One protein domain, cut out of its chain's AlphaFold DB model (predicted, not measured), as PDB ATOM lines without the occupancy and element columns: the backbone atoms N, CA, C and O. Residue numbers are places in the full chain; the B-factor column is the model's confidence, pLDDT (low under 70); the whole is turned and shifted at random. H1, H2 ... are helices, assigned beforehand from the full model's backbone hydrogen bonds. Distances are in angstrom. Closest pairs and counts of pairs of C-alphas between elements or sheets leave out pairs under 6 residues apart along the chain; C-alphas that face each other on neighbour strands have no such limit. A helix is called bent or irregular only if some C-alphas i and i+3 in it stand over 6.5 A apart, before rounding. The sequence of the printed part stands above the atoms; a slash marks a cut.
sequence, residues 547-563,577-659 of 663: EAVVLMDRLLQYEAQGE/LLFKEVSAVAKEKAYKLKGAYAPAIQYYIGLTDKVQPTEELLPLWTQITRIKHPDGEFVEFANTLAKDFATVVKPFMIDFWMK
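What this domain is: This is residues 547 to 563 and 577 to 659 of the 663 residues of an uncharacterized protein of Capnocytophaga sp (UniProt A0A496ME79). Four helices follow one another stepwise in chain order, H1 and H2 side by side at one end and H3 and H4 in the middle, with the small helices H5 and H6 at the other end. Beyond H5 and H6 the last residues, 654 to 659, stick out as a free tail that adds to the length. The printed part has 100 residues, with six named helices in the order H1 to H6 and no named strand; the class is all helix, with 52 residues in the helices. It is only just loose, close to compact, with a radius of gyration of the C-alphas of 15.6 A and spans of 59 by 28 by 19 A.

How they stand to each other: H1, residues 548 to 561, touches H2, residues 584 to 591, at a shallow tilt of 32 degrees, the same way; their closest C-alphas, Val 549 and Ala 586, are 4.4 A apart. H2 and H3, residues 598 to 604, form a helical hairpin, two touching helices that run opposite ways; the tilt of 37 degrees is only just steep, and the closest C-alphas, Ala 590 and Gln 602, are 6.2 A apart. H3 touches H4, residues 615 to 628, the same way at a shallow tilt of 21 degrees, with the C-alphas of Tyr 604 and Ile 624 closest at 6.0 A. H4 and H6, residues 641 to 644, only just touch, with 3 pairs of C-alphas within 8 A, the closest being Leu 618 and Ala 642 at 6.9 A. H5, residues 635 to 639, is close to H6 but not clearly touching, with the C-alphas of Phe 637 and Lys 643 closest at 5.6 A. H5 is only just apart from H4, at 8.1 A, and H1 is apart from H3. In H1, H2 and H3 every O i to N i+4 pair is within hydrogen-bond range, against 8 of 10 in H4 and 0 of 1 in H5, where 1 of 2 O i to N i+3 pairs is; H6 is too short for an O i to N i+4 pair.

Where its parts are: H1 begins at C-alpha 548 (127.756, 117.395, 169.228) and is 20.4 A long. H2 measures 10.7 A and H3 9.7 A. H4, 20.0 A long, begins at C-alpha 615 (109.536, 105.015, 181.718) and is irregular, with C-alphas 616 and 619 8.0 A apart. H5, 8.1 A, is only just irregular, with C-alphas 636 and 639 6.6 A apart. H6 is irregular, with C-alphas 641 and 644 7.2 A apart, and ends at C-alpha 644 (110.868, 109.757, 194.565).

The domain as a whole: The C-alphas farthest apart, Gln 561 and Lys 659, are 61.0 A from each other. Residues 564 to 576 are not printed, and C-alphas 563 and 577 are 21.6 A apart across the cut. Of the links printed whole, H5 to H6 is tight and the others are short. Residues 645 to 659 hold no named element. Mean pLDDT of the printed part is 90.1, and residues 579 to 581 and 654 to 659 are under 70.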
ATOM      1  N   GLU A 547     132.181 116.230 170.722       90.38
ATOM      2  CA  GLU A 547     131.527 117.144 169.791       90.38
ATOM      3  C   GLU A 547     130.091 116.716 169.477       90.38
ATOM      4  O   GLU A 547     129.814 115.557 169.157       90.38
ATOM      5  N   ALA A 548     129.166 117.678 169.476       91.50
ATOM      6  CA  ALA A 548     127.756 117.395 169.228       91.50
ATOM      7  C   ALA A 548     127.499 116.761 167.857       91.50
ATOM      8  O   ALA A 548     126.671 115.860 167.753       91.50
ATOM      9  N   VAL A 549     128.226 117.191 166.821       92.38
ATOM     10  CA  VAL A 549     128.103 116.615 165.474       92.38
ATOM     11  C   VAL A 549     128.476 115.133 165.492       92.38
ATOM     12  O   VAL A 549     127.696 114.316 165.007       92.38
ATOM     13  N   VAL A 550     129.595 114.784 166.136       93.75
ATOM     14  CA  VAL A 550     130.080 113.402 166.241       93.75
ATOM     15  C   VAL A 550     129.090 112.521 167.001       93.75
ATOM     16  O   VAL A 550     128.787 111.423 166.541       93.75
ATOM     17  N   LEU A 551     128.522 112.990 168.120       95.56
ATOM     18  CA  LEU A 551     127.497 112.218 168.835       95.56
ATOM     19  C   LEU A 551     126.273 111.940 167.949       95.56
ATOM     20  O   LEU A 551     125.773 110.815 167.928       95.56
ATOM     21  N   MET A 552     125.804 112.941 167.195       96.31
ATOM     22  CA  MET A 552     124.674 112.750 166.282       96.31
ATOM     23  C   MET A 552     125.015 111.781 165.149       96.31
ATOM     24  O   MET A 552     124.175 110.968 164.774       96.31
ATOM     25  N   ASP A 553     126.242 111.833 164.630       96.81
ATOM     26  CA  ASP A 553     126.711 110.892 163.614       96.81
ATOM     27  C   ASP A 553     126.731 109.457 164.123       96.81
ATOM     28  O   ASP A 553     126.235 108.565 163.436       96.81
ATOM     29  N   ARG A 554     127.215 109.224 165.347       97.50
ATOM     30  CA  ARG A 554     127.182 107.886 165.947       97.50
ATOM     31  C   ARG A 554     125.745 107.395 166.132       97.50
ATOM     32  O   ARG A 554     125.438 106.281 165.729       97.50
ATOM     33  N   LEU A 555     124.835 108.225 166.647       97.94
ATOM     34  CA  LEU A 555     123.419 107.850 166.793       97.94
ATOM     35  C   LEU A 555     122.768 107.479 165.451       97.94
ATOM     36  O   LEU A 555     122.082 106.462 165.355       97.94
ATOM     37  N   LEU A 556     123.035 108.252 164.395       97.94
ATOM     38  CA  LEU A 556     122.560 107.942 163.044       97.94
ATOM     39  C   LEU A 556     123.160 106.635 162.500       97.94
ATOM     40  O   LEU A 556     122.461 105.897 161.809       97.94
ATOM     41  N   GLN A 557     124.422 106.321 162.818       97.38
ATOM     42  CA  GLN A 557     125.037 105.037 162.456       97.38
ATOM     43  C   GLN A 557     124.344 103.855 163.149       97.38
ATOM     44  O   GLN A 557     124.090 102.845 162.491       97.38
ATOM     45  N   TYR A 558     123.985 103.989 164.432       97.38
ATOM     46  CA  TYR A 558     123.200 102.977 165.151       97.38
ATOM     47  C   TYR A 558     121.836 102.747 164.487       97.38
ATOM     48  O   TYR A 558     121.488 101.607 164.179       97.38
ATOM     49  N   GLU A 559     121.097 103.819 164.178       96.81
ATOM     50  CA  GLU A 559     119.800 103.707 163.494       96.81
ATOM     51  C   GLU A 559     119.923 103.076 162.103       96.81
ATOM     52  O   GLU A 559     119.091 102.249 161.726       96.81
ATOM     53  N   ALA A 560     120.969 103.422 161.348       96.56
ATOM     54  CA  ALA A 560     121.214 102.865 160.020       96.56
ATOM     55  C   ALA A 560     121.482 101.351 160.051       96.56
ATOM     56  O   ALA A 560     121.125 100.655 159.101       96.56
ATOM     57  N   GLN A 561     122.081 100.840 161.131       94.69
ATOM     58  CA  GLN A 561     122.327  99.408 161.330       94.69
ATOM     59  C   GLN A 561     121.193  98.691 162.084       94.69
ATOM     60  O   GLN A 561     121.256  97.478 162.261       94.69
ATOM     61  N   GLY A 562     120.143  99.409 162.498       94.06
ATOM     62  CA  GLY A 562     119.037  98.842 163.275       94.06
ATOM     63  C   GLY A 562     119.435  98.406 164.689       94.06
ATOM     64  O   GLY A 562     118.739  97.590 165.291       94.06
ATOM     65  N   GLU A 563     120.543  98.932 165.213       93.50
ATOM     66  CA  GLU A 563     121.054  98.635 166.550       93.50
ATOM     67  C   GLU A 563     120.517  99.657 167.558       93.50
ATOM     68  O   GLU A 563     120.538 100.869 167.321       93.50
ATOM     69  N   LEU A 577     128.882 115.902 176.510       90.31
ATOM     70  CA  LEU A 577     128.549 116.865 175.467       90.31
ATOM     71  C   LEU A 577     128.832 118.309 175.908       90.31
ATOM     72  O   LEU A 577     128.351 118.769 176.946       90.31
ATOM     73  N   LEU A 578     129.528 119.074 175.067       73.12
ATOM     74  CA  LEU A 578     129.665 120.525 175.232       73.12
ATOM     75  C   LEU A 578     128.395 121.239 174.730       73.12
ATOM     76  O   LEU A 578     128.320 121.702 173.596       73.12
ATOM     77  N   PHE A 579     127.365 121.323 175.573       68.69
ATOM     78  CA  PHE A 579     126.029 121.784 175.157       68.69
ATOM     79  C   PHE A 579     125.882 123.307 174.947       68.69
ATOM     80  O   PHE A 579     124.849 123.755 174.452       68.69
ATOM     81  N   LYS A 580     126.883 124.125 175.310       67.69
ATOM     82  CA  LYS A 580     126.802 125.595 175.167       67.69
ATOM     83  C   LYS A 580     126.952 126.088 173.721       67.69
ATOM     84  O   LYS A 580     126.473 127.174 173.418       67.69
ATOM     85  N   GLU A 581     127.553 125.297 172.832       65.88
ATOM     86  CA  GLU A 581     127.844 125.684 171.441       65.88
ATOM     87  C   GLU A 581     127.416 124.583 170.450       65.88
ATOM     88  O   GLU A 581     128.220 124.019 169.711       65.88
ATOM     89  N   VAL A 582     126.121 124.236 170.426       82.75
ATOM     90  CA  VAL A 582     125.600 123.252 169.457       82.75
ATOM     91  C   VAL A 582     125.464 123.882 168.067       82.75
ATOM     92  O   VAL A 582     124.634 124.770 167.851       82.75
ATOM     93  N   SER A 583     126.229 123.368 167.102       86.94
ATOM     94  CA  SER A 583     126.211 123.826 165.709       86.94
ATOM     95  C   SER A 583     124.880 123.546 164.991       86.94
ATOM     96  O   SER A 583     124.140 122.614 165.320       86.94
ATOM     97  N   ALA A 584     124.586 124.326 163.944       90.19
ATOM     98  CA  ALA A 584     123.418 124.099 163.084       90.19
ATOM     99  C   ALA A 584     123.437 122.703 162.431       90.19
ATOM    100  O   ALA A 584     122.394 122.068 162.302       90.19
ATOM    101  N   VAL A 585     124.630 122.198 162.100       92.50
ATOM    102  CA  VAL A 585     124.828 120.860 161.525       92.50
ATOM    103  C   VAL A 585     124.412 119.767 162.511       92.50
ATOM    104  O   VAL A 585     123.699 118.837 162.136       92.50
ATOM    105  N   ALA A 586     124.800 119.885 163.787       91.88
ATOM    106  CA  ALA A 586     124.381 118.936 164.818       91.88
ATOM    107  C   ALA A 586     122.853 118.950 165.000       91.88
ATOM    108  O   ALA A 586     122.227 117.895 165.077       91.88
ATOM    109  N   LYS A 587     122.235 120.140 164.986       93.44
ATOM    110  CA  LYS A 587     120.774 120.295 165.045       93.44
ATOM    111  C   LYS A 587     120.065 119.647 163.852       93.44
ATOM    112  O   LYS A 587     119.078 118.943 164.039       93.44
ATOM    113  N   GLU A 588     120.579 119.818 162.637       94.94
ATOM    114  CA  GLU A 588     120.010 119.177 161.446       94.94
ATOM    115  C   GLU A 588     120.083 117.644 161.532       94.94
ATOM    116  O   GLU A 588     119.112 116.955 161.219       94.94
ATOM    117  N   LYS A 589     121.216 117.096 161.989       96.19
ATOM    118  CA  LYS A 589     121.385 115.648 162.176       96.19
ATOM    119  C   LYS A 589     120.438 115.102 163.248       96.19
ATOM    120  O   LYS A 589     119.779 114.096 163.012       96.19
ATOM    121  N   ALA A 590     120.295 115.795 164.374       94.25
ATOM    122  CA  ALA A 590     119.386 115.393 165.446       94.25
ATOM    123  C   ALA A 590     117.904 115.401 165.037       94.25
ATOM    124  O   ALA A 590     117.119 114.589 165.525       94.25
ATOM    125  N   TYR A 591     117.510 116.293 164.122       94.38
ATOM    126  CA  TYR A 591     116.156 116.305 163.562       94.38
ATOM    127  C   TYR A 591     115.843 115.033 162.754       94.38
ATOM    128  O   TYR A 591     114.684 114.647 162.633       94.38
ATOM    129  N   LYS A 592     116.871 114.365 162.211       95.50
ATOM    130  CA  LYS A 592     116.730 113.134 161.416       95.50
ATOM    131  C   LYS A 592     116.609 111.866 162.269       95.50
ATOM    132  O   LYS A 592     116.230 110.841 161.707       95.50
ATOM    133  N   LEU A 593     116.913 111.936 163.569       96.62
ATOM    134  CA  LEU A 593     116.825 110.802 164.494       96.62
ATOM    135  C   LEU A 593     115.376 110.323 164.641       96.62
ATOM    136  O   LEU A 593     114.449 111.130 164.744       96.62
ATOM    137  N   LYS A 594     115.188 109.003 164.675       95.19
ATOM    138  CA  LYS A 594     113.876 108.335 164.737       95.19
ATOM    139  C   LYS A 594     113.706 107.425 165.951       95.19
ATOM    140  O   LYS A 594     112.592 106.973 166.209       95.19
ATOM    141  N   GLY A 595     114.784 107.128 166.672       92.81
ATOM    142  CA  GLY A 595     114.766 106.273 167.852       92.81
ATOM    143  C   GLY A 595     113.916 106.852 168.982       92.81
ATOM    144  O   GLY A 595     113.670 108.055 169.051       92.81
ATOM    145  N   ALA A 596     113.511 105.998 169.926       94.12
ATOM    146  CA  ALA A 596     112.723 106.418 171.091       94.12
ATOM    147  C   ALA A 596     113.410 107.523 171.921       94.12
ATOM    148  O   ALA A 596     112.740 108.323 172.567       94.12
ATOM    149  N   TYR A 597     114.745 107.599 171.871       96.00
ATOM    150  CA  TYR A 597     115.563 108.624 172.525       96.00
ATOM    151  C   TYR A 597     115.588 109.973 171.789       96.00
ATOM    152  O   TYR A 597     116.039 110.966 172.361       96.00
ATOM    153  N   ALA A 598     115.117 110.048 170.539       95.94
ATOM    154  CA  ALA A 598     115.206 111.253 169.719       95.94
ATOM    155  C   ALA A 598     114.559 112.490 170.375       95.94
ATOM    156  O   ALA A 598     115.217 113.532 170.391       95.94
ATOM    157  N   PRO A 599     113.360 112.422 171.000       96.69
ATOM    158  CA  PRO A 599     112.783 113.573 171.700       96.69
ATOM    159  C   PRO A 599     113.668 114.092 172.843       96.69
ATOM    160  O   PRO A 599     113.798 115.303 173.019       96.69
ATOM    161  N   ALA A 600     114.326 113.187 173.577       96.44
ATOM    162  CA  ALA A 600     115.247 113.534 174.655       96.44
ATOM    163  C   ALA A 600     116.484 114.261 174.106       96.44
ATOM    164  O   ALA A 600     116.855 115.327 174.593       96.44
ATOM    165  N   ILE A 601     117.080 113.744 173.027       95.94
ATOM    166  CA  ILE A 601     118.238 114.373 172.378       95.94
ATOM    167  C   ILE A 601     117.876 115.736 171.786       95.94
ATOM    168  O   ILE A 601     118.595 116.706 172.017       95.94
ATOM    169  N   GLN A 602     116.743 115.842 171.089       94.81
ATOM    170  CA  GLN A 602     116.246 117.103 170.535       94.81
ATOM    171  C   GLN A 602     116.008 118.147 171.630       94.81
ATOM    172  O   GLN A 602     116.362 119.315 171.450       94.81
ATOM    173  N   TYR A 603     115.457 117.738 172.778       94.50
ATOM    174  CA  TYR A 603     115.363 118.607 173.945       94.50
ATOM    175  C   TYR A 603     116.752 119.038 174.420       94.50
ATOM    176  O   TYR A 603     117.010 120.236 174.567       94.50
ATOM    177  N   TYR A 604     117.669 118.088 174.611       93.38
ATOM    178  CA  TYR A 604     118.986 118.356 175.181       93.38
ATOM    179  C   TYR A 604     119.788 119.372 174.359       93.38
ATOM    180  O   TYR A 604     120.362 120.304 174.917       93.38
ATOM    181  N   ILE A 605     119.740 119.267 173.028       91.19
ATOM    182  CA  ILE A 605     120.478 120.160 172.125       91.19
ATOM    183  C   ILE A 605     119.725 121.451 171.737       91.19
ATOM    184  O   ILE A 605     120.208 122.235 170.914       91.19
ATOM    185  N   GLY A 606     118.528 121.674 172.291       90.62
ATOM    186  CA  GLY A 606     117.753 122.903 172.096       90.62
ATOM    187  C   GLY A 606     117.036 123.013 170.746       90.62
ATOM    188  O   GLY A 606     116.987 124.099 170.169       90.62
ATOM    189  N   LEU A 607     116.510 121.901 170.223       91.62
ATOM    190  CA  LEU A 607     115.530 121.895 169.123       91.62
ATOM    191  C   LEU A 607     114.085 122.033 169.620       91.62
ATOM    192  O   LEU A 607     113.204 122.445 168.869       91.62
ATOM    193  N   THR A 608     113.839 121.670 170.875       93.12
ATOM    194  CA  THR A 608     112.543 121.768 171.548       93.12
ATOM    195  C   THR A 608     112.767 122.044 173.030       93.12
ATOM    196  O   THR A 608     113.779 121.628 173.595       93.12
ATOM    197  N   ASP A 609     111.805 122.701 173.669       92.44
ATOM    198  CA  ASP A 609     111.780 122.895 175.125       92.44
ATOM    199  C   ASP A 609     110.806 121.933 175.820       92.44
ATOM    200  O   ASP A 609     110.638 121.972 177.035       92.44
ATOM    201  N   LYS A 610     110.165 121.038 175.056       94.88
ATOM    202  CA  LYS A 610     109.230 120.049 175.598       94.88
ATOM    203  C   LYS A 610     109.979 118.938 176.329       94.88
ATOM    204  O   LYS A 610     110.762 118.216 175.715       94.88
ATOM    205  N   VAL A 611     109.661 118.757 177.606       95.25
ATOM    206  CA  VAL A 611     110.099 117.621 178.426       95.25
ATOM    207  C   VAL A 611     109.025 116.535 178.351       95.25
ATOM    208  O   VAL A 611     107.858 116.789 178.637       95.25
ATOM    209  N   GLN A 612     109.386 115.339 177.882       94.38
ATOM    210  CA  GLN A 612     108.435 114.246 177.622       94.38
ATOM    211  C   GLN A 612     109.009 112.904 178.101       94.38
ATOM    212  O   GLN A 612     109.375 112.065 177.275       94.38
ATOM    213  N   PRO A 613     109.140 112.703 179.426       94.94
ATOM    214  CA  PRO A 613     109.771 111.513 179.963       94.94
ATOM    215  C   PRO A 613     108.954 110.262 179.642       94.94
ATOM    216  O   PRO A 613     107.726 110.256 179.739       94.94
ATOM    217  N   THR A 614     109.652 109.189 179.288       94.19
ATOM    218  CA  THR A 614     109.095 107.841 179.154       94.19
ATOM    219  C   THR A 614     109.761 106.933 180.176       94.19
ATOM    220  O   THR A 614     110.933 107.136 180.490       94.19
ATOM    221  N   GLU A 615     109.036 105.929 180.678       93.56
ATOM    222  CA  GLU A 615     109.536 105.015 181.718       93.56
ATOM    223  C   GLU A 615     110.862 104.340 181.319       93.56
ATOM    224  O   GLU A 615     111.806 104.290 182.103       93.56
ATOM    225  N   GLU A 616     110.981 103.917 180.059       94.25
ATOM    226  CA  GLU A 616     112.179 103.256 179.523       94.25
ATOM    227  C   GLU A 616     113.412 104.172 179.452       94.25
ATOM    228  O   GLU A 616     114.543 103.701 179.545       94.25
ATOM    229  N   LEU A 617     113.212 105.485 179.293       96.31
ATOM    230  CA  LEU A 617     114.286 106.467 179.113       96.31
ATOM    231  C   LEU A 617     114.408 107.426 180.295       96.31
ATOM    232  O   LEU A 617     115.055 108.468 180.170       96.31
ATOM    233  N   LEU A 618     113.818 107.092 181.447       95.75
ATOM    234  CA  LEU A 618     113.922 107.914 182.650       95.75
ATOM    235  C   LEU A 618     115.371 108.258 183.013       95.75
ATOM    236  O   LEU A 618     115.616 109.440 183.235       95.75
ATOM    237  N   PRO A 619     116.347 107.323 183.008       95.25
ATOM    238  CA  PRO A 619     117.741 107.661 183.312       95.25
ATOM    239  C   PRO A 619     118.332 108.729 182.386       95.25
ATOM    240  O   PRO A 619     119.106 109.572 182.827       95.25
ATOM    241  N   LEU A 620     117.951 108.720 181.105       96.94
ATOM    242  CA  LEU A 620     118.383 109.731 180.146       96.94
ATOM    243  C   LEU A 620     117.700 111.065 180.421       96.94
ATOM    244  O   LEU A 620     118.379 112.078 180.566       96.94
ATOM    245  N   TRP A 621     116.370 111.059 180.520       96.94
ATOM    246  CA  TRP A 621     115.579 112.267 180.721       96.94
ATOM    247  C   TRP A 621     115.945 113.002 182.004       96.94
ATOM    248  O   TRP A 621     116.128 114.214 181.954       96.94
ATOM    249  N   THR A 622     116.074 112.301 183.131       95.31
ATOM    250  CA  THR A 622     116.419 112.924 184.417       95.31
ATOM    251  C   THR A 622     117.820 113.530 184.402       95.31
ATOM    252  O   THR A 622     118.036 114.600 184.972       95.31
ATOM    253  N   GLN A 623     118.761 112.886 183.710       94.06
ATOM    254  CA  GLN A 623     120.130 113.367 183.598       94.06
ATOM    255  C   GLN A 623     120.225 114.614 182.707       94.06
ATOM    256  O   GLN A 623     120.787 115.630 183.122       94.06
ATOM    257  N   ILE A 624     119.664 114.577 181.492       93.94
ATOM    258  CA  ILE A 624     119.790 115.689 180.534       93.94
ATOM    259  C   ILE A 624     119.048 116.947 180.992       93.94
ATOM    260  O   ILE A 624     119.535 118.053 180.763       93.94
ATOM    261  N   THR A 625     117.891 116.806 181.650       94.06
ATOM    262  CA  THR A 625     117.120 117.950 182.156       94.06
ATOM    263  C   THR A 625     117.881 118.646 183.272       94.06
ATOM    264  O   THR A 625     118.034 119.867 183.230       94.06
ATOM    265  N   ARG A 626     118.460 117.881 184.208       91.81
ATOM    266  CA  ARG A 626     119.269 118.431 185.298       91.81
ATOM    267  C   ARG A 626     120.584 119.044 184.811       91.81
ATOM    268  O   ARG A 626     120.996 120.057 185.361       91.81
ATOM    269  N   ILE A 627     121.226 118.497 183.775       89.94
ATOM    270  CA  ILE A 627     122.411 119.136 183.171       89.94
ATOM    271  C   ILE A 627     122.041 120.456 182.500       89.94
ATOM    272  O   ILE A 627     122.722 121.462 182.698       89.94
ATOM    273  N   LYS A 628     120.972 120.453 181.695       89.31
ATOM    274  CA  LYS A 628     120.567 121.619 180.906       89.31
ATOM    275  C   LYS A 628     120.037 122.751 181.791       89.31
ATOM    276  O   LYS A 628     120.361 123.912 181.547       89.31
ATOM    277  N   HIS A 629     119.269 122.421 182.831       90.19
ATOM    278  CA  HIS A 629     118.769 123.377 183.820       90.19
ATOM    279  C   HIS A 629     119.004 122.858 185.252       90.19
ATOM    280  O   HIS A 629     118.108 122.254 185.851       90.19
ATOM    281  N   PRO A 630     120.191 123.127 185.831       89.38
ATOM    282  CA  PRO A 630     120.570 122.670 187.170       89.38
ATOM    283  C   PRO A 630     119.597 123.068 188.279       89.38
ATOM    284  O   PRO A 630     119.382 122.277 189.194       89.38
ATOM    285  N   ASP A 631     118.942 124.223 188.143       90.19
ATOM    286  CA  ASP A 631     117.992 124.772 189.119       90.19
ATOM    287  C   ASP A 631     116.520 124.614 188.689       90.19
ATOM    288  O   ASP A 631     115.613 125.125 189.343       90.19
ATOM    289  N   GLY A 632     116.263 123.913 187.578       90.31
ATOM    290  CA  GLY A 632     114.919 123.737 187.026       90.31
ATOM    291  C   GLY A 632     114.025 122.830 187.878       90.31
ATOM    292  O   GLY A 632     114.489 121.826 188.437       90.31
ATOM    293  N   GLU A 633     112.735 123.175 187.938       94.19
ATOM    294  CA  GLU A 633     111.659 122.303 188.419       94.19
ATOM    295  C   GLU A 633     110.980 121.625 187.221       94.19
ATOM    296  O   GLU A 633     110.609 122.289 186.253       94.19
ATOM    297  N   PHE A 634     110.824 120.304 187.292       95.19
ATOM    298  CA  PHE A 634     110.337 119.464 186.198       95.19
ATOM    299  C   PHE A 634     109.146 118.627 186.671       95.19
ATOM    300  O   PHE A 634     109.277 117.471 187.092       95.19
ATOM    301  N   VAL A 635     107.961 119.239 186.641       94.81
ATOM    302  CA  VAL A 635     106.704 118.632 187.112       94.81
ATOM    303  C   VAL A 635     106.301 117.401 186.299       94.81
ATOM    304  O   VAL A 635     105.573 116.544 186.795       94.81
ATOM    305  N   GLU A 636     106.809 117.273 185.074       95.44
ATOM    306  CA  GLU A 636     106.579 116.146 184.176       95.44
ATOM    307  C   GLU A 636     107.035 114.814 184.788       95.44
ATOM    308  O   GLU A 636     106.417 113.781 184.534       95.44
ATOM    309  N   PHE A 637     108.058 114.823 185.651       96.50
ATOM    310  CA  PHE A 637     108.527 113.610 186.328       96.50
ATOM    311  C   PHE A 637     107.667 113.194 187.526       96.50
ATOM    312  O   PHE A 637     107.802 112.062 187.991       96.50
ATOM    313  N   ALA A 638     106.764 114.050 188.023       93.50
ATOM    314  CA  ALA A 638     105.956 113.758 189.213       93.50
ATOM    315  C   ALA A 638     105.026 112.543 189.030       93.50
ATOM    316  O   ALA A 638     104.648 111.892 190.005       93.50
ATOM    317  N   ASN A 639     104.696 112.220 187.778       92.56
ATOM    318  CA  ASN A 639     103.848 111.089 187.404       92.56
ATOM    319  C   ASN A 639     104.643 109.847 186.960       92.56
ATOM    320  O   ASN A 639     104.051 108.928 186.404       92.56
ATOM    321  N   THR A 640     105.959 109.816 187.184       95.25
ATOM    322  CA  THR A 640     106.852 108.727 186.743       95.25
ATOM    323  C   THR A 640     107.432 107.956 187.927       95.25
ATOM    324  O   THR A 640     107.380 108.427 189.069       95.25
ATOM    325  N   LEU A 641     108.064 106.807 187.667       93.62
ATOM    326  CA  LEU A 641     108.816 106.071 188.693       93.62
ATOM    327  C   LEU A 641     110.004 106.864 189.274       93.62
ATOM    328  O   LEU A 641     110.475 106.552 190.365       93.62
ATOM    329  N   ALA A 642     110.471 107.916 188.592       92.12
ATOM    330  CA  ALA A 642     111.586 108.737 189.056       92.12
ATOM    331  C   ALA A 642     111.188 109.819 190.085       92.12
ATOM    332  O   ALA A 642     112.065 110.506 190.610       92.12
ATOM    333  N   LYS A 643     109.891 109.980 190.393       92.50
ATOM    334  CA  LYS A 643     109.377 111.055 191.266       92.50
ATOM    335  C   LYS A 643     110.010 111.086 192.665       92.50
ATOM    336  O   LYS A 643     110.135 112.157 193.250       92.50
ATOM    337  N   ASP A 644     110.385 109.917 193.189       88.75
ATOM    338  CA  ASP A 644     110.868 109.757 194.565       88.75
ATOM    339  C   ASP A 644     112.384 110.024 194.687       88.75
ATOM    340  O   ASP A 644     112.924 110.080 195.793       88.75
ATOM    341  N   PHE A 645     113.088 110.242 193.569       89.44
ATOM    342  CA  PHE A 645     114.493 110.646 193.578       89.44
ATOM    343  C   PHE A 645     114.618 112.150 193.852       89.44
ATOM    344  O   PHE A 645     114.091 112.987 193.117       89.44
ATOM    345  N   ALA A 646     115.378 112.494 194.897       83.62
ATOM    346  CA  ALA A 646     115.416 113.830 195.501       83.62
ATOM    347  C   ALA A 646     115.766 114.991 194.547       83.62
ATOM    348  O   ALA A 646     115.439 116.134 194.848       83.62
ATOM    349  N   THR A 647     116.430 114.717 193.422       88.25
ATOM    350  CA  THR A 647     116.942 115.727 192.478       88.25
ATOM    351  C   THR A 647     116.227 115.736 191.127       88.25
ATOM    352  O   THR A 647     116.617 116.479 190.222       88.25
ATOM    353  N   VAL A 648     115.195 114.903 190.959       92.19
ATOM    354  CA  VAL A 648     114.509 114.730 189.674       92.19
ATOM    355  C   VAL A 648     113.459 115.815 189.460       92.19
ATOM    356  O   VAL A 648     113.597 116.618 188.541       92.19
ATOM    357  N   VAL A 649     112.443 115.891 190.325       93.56
ATOM    358  CA  VAL A 649     111.356 116.880 190.183       93.56
ATOM    359  C   VAL A 649     111.836 118.280 190.569       93.56
ATOM    360  O   VAL A 649     111.525 119.251 189.887       93.56
ATOM    361  N   LYS A 650     112.624 118.388 191.644       91.62
ATOM    362  CA  LYS A 650     113.146 119.652 192.185       91.62
ATOM    363  C   LYS A 650     114.672 119.614 192.275       91.62
ATOM    364  O   LYS A 650     115.228 118.522 192.414       91.62
ATOM    365  N   PRO A 651     115.359 120.766 192.188       88.31
ATOM    366  CA  PRO A 651     116.801 120.824 192.403       88.31
ATOM    367  C   PRO A 651     117.171 120.407 193.830       88.31
ATOM    368  O   PRO A 651     116.373 120.531 194.763       88.31
ATOM    369  N   PHE A 652     118.405 119.929 194.004       80.88
ATOM    370  CA  PHE A 652     118.930 119.601 195.325       80.88
ATOM    371  C   PHE A 652     119.172 120.884 196.129       80.88
ATOM    372  O   PHE A 652     120.091 121.643 195.833       80.88
ATOM    373  N   MET A 653     118.350 121.123 197.150       71.19
ATOM    374  CA  MET A 653     118.479 122.275 198.044       71.19
ATOM    375  C   MET A 653     119.354 121.904 199.246       71.19
ATOM    376  O   MET A 653     118.931 121.127 200.104       71.19
ATOM    377  N   ILE A 654     120.559 122.471 199.335       63.75
ATOM    378  CA  ILE A 654     121.404 122.392 200.538       63.75
ATOM    379  C   ILE A 654     121.120 123.625 201.400       63.75
ATOM    380  O   ILE A 654     121.956 124.515 201.518       63.75
ATOM    381  N   ASP A 655     119.928 123.695 201.990       58.88
ATOM    382  CA  ASP A 655     119.623 124.714 202.994       58.88
ATOM    383  C   ASP A 655     119.711 124.102 204.393       58.88
ATOM    384  O   ASP A 655     119.070 123.096 204.701       58.88
ATOM    385  N   PHE A 656     120.496 124.731 205.266       55.34
ATOM    386  CA  PHE A 656     120.467 124.474 206.701       55.34
ATOM    387  C   PHE A 656     119.978 125.732 207.417       55.34
ATOM    388  O   PHE A 656     120.451 126.839 207.172       55.34
ATOM    389  N   TRP A 657     119.046 125.568 208.349       57.09
ATOM    390  CA  TRP A 657     118.609 126.635 209.247       57.09
ATOM    391  C   TRP A 657     118.938 126.255 210.687       57.09
ATOM    392  O   TRP A 657     118.525 125.208 211.188       57.09
ATOM    393  N   MET A 658     119.664 127.128 211.385       56.88
ATOM    394  CA  MET A 658     119.867 126.995 212.825       56.88
ATOM    395  C   MET A 658     118.670 127.581 213.576       56.88
ATOM    396  O   MET A 658     118.353 128.762 213.453       56.88
ATOM    397  N   LYS A 659     118.019 126.763 214.407       58.00
ATOM    398  CA  LYS A 659     116.998 127.227 215.353       58.00
ATOM    399  C   LYS A 659     117.688 127.961 216.509       58.00
ATOM    400  O   LYS A 659     118.087 127.339 217.490       58.00
TER     401      LYS A 659